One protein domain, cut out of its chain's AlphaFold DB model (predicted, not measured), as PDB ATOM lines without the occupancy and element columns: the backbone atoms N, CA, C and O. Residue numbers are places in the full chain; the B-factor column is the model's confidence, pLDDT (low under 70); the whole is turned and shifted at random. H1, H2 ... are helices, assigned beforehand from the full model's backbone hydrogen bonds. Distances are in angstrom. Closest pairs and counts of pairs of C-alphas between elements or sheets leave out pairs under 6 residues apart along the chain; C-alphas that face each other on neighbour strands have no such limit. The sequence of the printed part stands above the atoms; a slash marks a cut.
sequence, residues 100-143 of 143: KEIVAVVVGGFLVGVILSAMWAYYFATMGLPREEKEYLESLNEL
ATOM      1  N   LYS A 100     -11.637  54.365  27.098       85.38
ATOM      2  CA  LYS A 100     -10.820  53.745  26.045       85.38
ATOM      3  C   LYS A 100     -11.281  52.326  25.707       85.38
ATOM      4  O   LYS A 100     -11.335  51.980  24.532       85.38
ATOM      5  N   GLU A 101     -11.624  51.527  26.714       87.38
ATOM      6  CA  GLU A 101     -12.121  50.160  26.524       87.38
ATOM      7  C   GLU A 101     -13.481  50.179  25.828       87.38
ATOM      8  O   GLU A 101     -13.696  49.431  24.879       87.38
ATOM      9  N   ILE A 102     -14.366  51.093  26.237       91.69
ATOM     10  CA  ILE A 102     -15.683  51.272  25.615       91.69
ATOM     11  C   ILE A 102     -15.525  51.624  24.132       91.69
ATOM     12  O   ILE A 102     -16.109  50.965  23.273       91.69
ATOM     13  N   VAL A 103     -14.695  52.621  23.814       94.06
ATOM     14  CA  VAL A 103     -14.436  53.028  22.424       94.06
ATOM     15  C   VAL A 103     -13.821  51.881  21.619       94.06
ATOM     16  O   VAL A 103     -14.241  51.647  20.488       94.06
ATOM     17  N   ALA A 104     -12.875  51.133  22.190       93.69
ATOM     18  CA  ALA A 104     -12.258  49.994  21.517       93.69
ATOM     19  C   ALA A 104     -13.278  48.895  21.180       93.69
ATOM     20  O   ALA A 104     -13.269  48.379  20.064       93.69
ATOM     21  N   VAL A 105     -14.188  48.573  22.106       95.12
ATOM     22  CA  VAL A 105     -15.259  47.591  21.875       95.12
ATOM     23  C   VAL A 105     -16.221  48.073  20.790       95.12
ATOM     24  O   VAL A 105     -16.579  47.295  19.910       95.12
ATOM     25  N   VAL A 106     -16.601  49.353  20.804       96.62
ATOM     26  CA  VAL A 106     -17.485  49.942  19.785       96.62
ATOM     27  C   VAL A 106     -16.841  49.889  18.398       96.62
ATOM     28  O   VAL A 106     -17.465  49.417  17.450       96.62
ATOM     29  N   VAL A 107     -15.585  50.325  18.272       96.75
ATOM     30  CA  VAL A 107     -14.854  50.305  16.995       96.75
ATOM     31  C   VAL A 107     -14.624  48.870  16.521       96.75
ATOM     32  O   VAL A 107     -14.835  48.572  15.347       96.75
ATOM     33  N   GLY A 108     -14.246  47.967  17.427       97.06
ATOM     34  CA  GLY A 108     -14.078  46.549  17.119       97.06
ATOM     35  C   GLY A 108     -15.371  45.920  16.601       97.06
ATOM     36  O   GLY A 108     -15.366  45.287  15.548       97.06
ATOM     37  N   GLY A 109     -16.494  46.160  17.286       97.50
ATOM     38  CA  GLY A 109     -17.813  45.693  16.859       97.50
ATOM     39  C   GLY A 109     -18.232  46.267  15.506       97.50
ATOM     40  O   GLY A 109     -18.728  45.530  14.656       97.50
ATOM     41  N   PHE A 110     -17.967  47.553  15.266       97.81
ATOM     42  CA  PHE A 110     -18.234  48.193  13.980       97.81
ATOM     43  C   PHE A 110     -17.453  47.537  12.835       97.81
ATOM     44  O   PHE A 110     -18.044  47.186  11.817       97.81
ATOM     45  N   LEU A 111     -16.145  47.313  13.001       97.75
ATOM     46  CA  LEU A 111     -15.312  46.686  11.970       97.75
ATOM     47  C   LEU A 111     -15.754  45.252  11.665       97.75
ATOM     48  O   LEU A 111     -15.853  44.878  10.497       97.75
ATOM     49  N   VAL A 112     -16.068  44.466  12.699       97.88
ATOM     50  CA  VAL A 112     -16.622  43.115  12.525       97.88
ATOM     51  C   VAL A 112     -17.950  43.175  11.769       97.88
ATOM     52  O   VAL A 112     -18.147  42.410  10.828       97.88
ATOM     53  N   GLY A 113     -18.827  44.120  12.118       97.31
ATOM     54  CA  GLY A 113     -20.084  44.358  11.410       97.31
ATOM     55  C   GLY A 113     -19.873  44.664   9.926       97.31
ATOM     56  O   GLY A 113     -20.484  44.016   9.084       97.31
ATOM     57  N   VAL A 114     -18.951  45.571   9.593       97.56
ATOM     58  CA  VAL A 114     -18.618  45.919   8.199       97.56
ATOM     59  C   VAL A 114     -18.123  44.701   7.419       97.56
ATOM     60  O   VAL A 114     -18.557  44.487   6.287       97.56
ATOM     61  N   ILE A 115     -17.253  43.881   8.014       97.31
ATOM     62  CA  ILE A 115     -16.739  42.665   7.369       97.31
ATOM     63  C   ILE A 115     -17.881  41.681   7.099       97.31
ATOM     64  O   ILE A 115     -18.003  41.181   5.982       97.31
ATOM     65  N   LEU A 116     -18.745  41.435   8.087       96.56
ATOM     66  CA  LEU A 116     -19.886  40.532   7.936       96.56
ATOM     67  C   LEU A 116     -20.882  41.039   6.886       96.56
ATOM     68  O   LEU A 116     -21.330  40.263   6.044       96.56
ATOM     69  N   SER A 117     -21.184  42.339   6.878       95.12
ATOM     70  CA  SER A 117     -22.046  42.953   5.866       95.12
ATOM     71  C   SER A 117     -21.443  42.857   4.463       95.12
ATOM     72  O   SER A 117     -22.162  42.546   3.517       95.12
ATOM     73  N   ALA A 118     -20.132  43.064   4.312       95.25
ATOM     74  CA  ALA A 118     -19.447  42.921   3.029       95.25
ATOM     75  C   ALA A 118     -19.439  41.464   2.538       95.25
ATOM     76  O   ALA A 118     -19.696  41.214   1.361       95.25
ATOM     77  N   MET A 119     -19.204  40.499   3.434       94.81
ATOM     78  CA  MET A 119     -19.305  39.069   3.121       94.81
ATOM     79  C   MET A 119     -20.716  38.693   2.661       94.81
ATOM     80  O   MET A 119     -20.865  37.972   1.677       94.81
ATOM     81  N   TRP A 120     -21.746  39.202   3.341       91.81
ATOM     82  CA  TRP A 120     -23.140  38.961   2.977       91.81
ATOM     83  C   TRP A 120     -23.497  39.585   1.621       91.81
ATOM     84  O   TRP A 120     -24.049  38.905   0.759       91.81
ATOM     85  N   ALA A 121     -23.092  40.835   1.382       91.81
ATOM     86  CA  ALA A 121     -23.286  41.506   0.098       91.81
ATOM     87  C   ALA A 121     -22.577  40.769  -1.053       91.81
ATOM     88  O   ALA A 121     -23.145  40.612  -2.132       91.81
ATOM     89  N   TYR A 122     -21.360  40.264  -0.825       93.00
ATOM     90  CA  TYR A 122     -20.627  39.462  -1.805       93.00
ATOM     91  C   TYR A 122     -21.305  38.111  -2.085       93.00
ATOM     92  O   TYR A 122     -21.442  37.707  -3.243       93.00
ATOM     93  N   TYR A 123     -21.762  37.420  -1.039       90.81
ATOM     94  CA  TYR A 123     -22.514  36.172  -1.174       90.81
ATOM     95  C   TYR A 123     -23.768  36.377  -2.031       90.81
ATOM     96  O   TYR A 123     -24.001  35.649  -2.993       90.81
ATOM     97  N   PHE A 124     -24.521  37.434  -1.741       84.75
ATOM     98  CA  PHE A 124     -25.719  37.795  -2.481       84.75
ATOM     99  C   PHE A 124     -25.431  38.174  -3.938       84.75
ATOM    100  O   PHE A 124     -26.135  37.735  -4.847       84.75
ATOM    101  N   ALA A 125     -24.366  38.940  -4.188       86.69
ATOM    102  CA  ALA A 125     -23.966  39.322  -5.539       86.69
ATOM    103  C   ALA A 125     -23.553  38.116  -6.404       86.69
ATOM    104  O   ALA A 125     -23.730  38.151  -7.619       86.69
ATOM    105  N   THR A 126     -23.010  37.055  -5.796       85.25
ATOM    106  CA  THR A 126     -22.506  35.873  -6.517       85.25
ATOM    107  C   THR A 126     -23.519  34.731  -6.639       85.25
ATOM    108  O   THR A 126     -23.550  34.081  -7.681       85.25
ATOM    109  N   MET A 127     -24.362  34.476  -5.630       80.75
ATOM    110  CA  MET A 127     -25.392  33.420  -5.676       80.75
ATOM    111  C   MET A 127     -26.789  33.917  -6.082       80.75
ATOM    112  O   MET A 127     -27.650  33.105  -6.422       80.75
ATOM    113  N   GLY A 128     -27.003  35.235  -6.121       70.69
ATOM    114  CA  GLY A 128     -28.295  35.851  -6.412       70.69
ATOM    115  C   GLY A 128     -29.267  35.814  -5.227       70.69
ATOM    116  O   GLY A 128     -29.090  35.063  -4.270       70.69
ATOM    117  N   LEU A 129     -30.313  36.643  -5.312       70.94
ATOM    118  CA  LEU A 129     -31.373  36.759  -4.302       70.94
ATOM    119  C   LEU A 129     -31.977  35.385  -3.935       70.94
ATOM    120  O   LEU A 129     -32.302  34.611  -4.850       70.94
ATOM    121  N   PRO A 130     -32.208  35.090  -2.641       71.69
ATOM    122  CA  PRO A 130     -33.064  33.978  -2.247       71.69
ATOM    123  C   PRO A 130     -34.456  34.131  -2.883       71.69
ATOM    124  O   PRO A 130     -34.944  35.239  -3.105       71.69
ATOM    125  N   ARG A 131     -35.085  32.999  -3.224       65.75
ATOM    126  CA  ARG A 131     -36.310  32.943  -4.045       65.75
ATOM    127  C   ARG A 131     -37.452  33.813  -3.497       65.75
ATOM    128  O   ARG A 131     -38.147  34.441  -4.285       65.75
ATOM    129  N   GLU A 132     -37.578  33.901  -2.177       72.44
ATOM    130  CA  GLU A 132     -38.616  34.684  -1.491       72.44
ATOM    131  C   GLU A 132     -38.462  36.203  -1.686       72.44
ATOM    132  O   GLU A 132     -39.452  36.901  -1.891       72.44
ATOM    133  N   GLU A 133     -37.232  36.736  -1.697       71.88
ATOM    134  CA  GLU A 133     -37.021  38.169  -1.953       71.88
ATOM    135  C   GLU A 133     -37.256  38.528  -3.424       71.88
ATOM    136  O   GLU A 133     -37.695  39.636  -3.715       71.88
ATOM    137  N   LYS A 134     -37.008  37.604  -4.364       72.00
ATOM    138  CA  LYS A 134     -37.326  37.839  -5.783       72.00
ATOM    139  C   LYS A 134     -38.829  38.011  -5.996       72.00
ATOM    140  O   LYS A 134     -39.231  38.994  -6.604       72.00
ATOM    141  N   GLU A 135     -39.633  37.099  -5.448       74.00
ATOM    142  CA  GLU A 135     -41.100  37.150  -5.546       74.00
ATOM    143  C   GLU A 135     -41.667  38.420  -4.877       74.00
ATOM    144  O   GLU A 135     -42.572  39.056  -5.416       74.00
ATOM    145  N   TYR A 136     -41.089  38.859  -3.752       76.56
ATOM    146  CA  TYR A 136     -41.463  40.120  -3.101       76.56
ATOM    147  C   TYR A 136     -41.160  41.350  -3.972       76.56
ATOM    148  O   TYR A 136     -42.028  42.205  -4.160       76.56
ATOM    149  N   LEU A 137     -39.954  41.439  -4.538       79.38
ATOM    150  CA  LEU A 137     -39.556  42.564  -5.390       79.38
ATOM    151  C   LEU A 137     -40.334  42.608  -6.716       79.38
ATOM    152  O   LEU A 137     -40.628  43.696  -7.206       79.38
ATOM    153  N   GLU A 138     -40.698  41.454  -7.282       81.38
ATOM    154  CA  GLU A 138     -41.575  41.375  -8.457       81.38
ATOM    155  C   GLU A 138     -42.988  41.878  -8.131       81.38
ATOM    156  O   GLU A 138     -43.506  42.723  -8.858       81.38
ATOM    157  N   SER A 139     -43.562  41.487  -6.987       80.25
ATOM    158  CA  SER A 139     -44.891  41.961  -6.562       80.25
ATOM    159  C   SER A 139     -44.974  43.478  -6.328       80.25
ATOM    160  O   SER A 139     -46.040  44.070  -6.479       80.25
ATOM    161  N   LEU A 140     -43.851  44.120  -5.985       84.31
ATOM    162  CA  LEU A 140     -43.757  45.575  -5.826       84.31
ATOM    163  C   LEU A 140     -43.661  46.326  -7.160       84.31
ATOM    164  O   LEU A 140     -44.019  47.498  -7.206       84.31
ATOM    165  N   ASN A 141     -43.171  45.678  -8.220       84.06
ATOM    166  CA  ASN A 141     -43.100  46.253  -9.567       84.06
ATOM    167  C   ASN A 141     -44.390  46.039 -10.378       84.06
ATOM    168  O   ASN A 141     -44.561  46.674 -11.417       84.06
ATOM    169  N   GLU A 142     -45.273  45.139  -9.936       75.81
ATOM    170  CA  GLU A 142     -46.587  44.891 -10.547       75.81
ATOM    171  C   GLU A 142     -47.718  45.788  -9.986       75.81
ATOM    172  O   GLU A 142     -48.850  45.705 -10.467       75.81
ATOM    173  N   LEU A 143     -47.419  46.657  -9.008       57.44
ATOM    174  CA  LEU A 143     -48.315  47.683  -8.439       57.44
ATOM    175  C   LEU A 143     -48.067  49.069  -9.052       57.44
ATOM    176  O   LEU A 143     -49.070  49.792  -9.256       57.44
TER     177      LEU A 143
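What this domain is: This is residues 100 to 143 of the 143 residues of an uncharacterized protein of Parcubacteria group bacterium Athens0714_25 (UniProt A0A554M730). A long, straight helix, H1, turns at a tight link into a short helix, H2, and the two make an open L whose arms do not fold back on each other. There is no core, and residues 100 to 143 stand free. The printed part has 44 residues with two named helices, H1 then H2, and no named strand; its class is all helix. It is extended, with a radius of gyration of the C-alphas of 16.7 A and spans of 52 by 24 by 12 A.

How they stand to each other: H1, residues 100 to 127, and H2, residues 131 to 141, are apart, with no C-alpha of the one within 8 A of the other. A tight link of 3 residues joins them. In H1 and H2 every O i to N i+4 pair is within hydrogen-bond range.

Where its parts are: H1 begins at C-alpha 100 (-10.820, 53.745, 26.045), ends at C-alpha 127 (-25.392, 33.420, -5.676) and is 40.4 A long. H2 ends at C-alpha 141 (-43.100, 46.253, -9.567) and is 15.9 A long.

The domain as a whole: The C-alphas farthest apart, those of Lys 100 and Glu 142, are 51.9 A apart. The printed part has no cut and ends at the chain's last residue. Its mean pLDDT is 86.3; residues 131 and 143 are under 70.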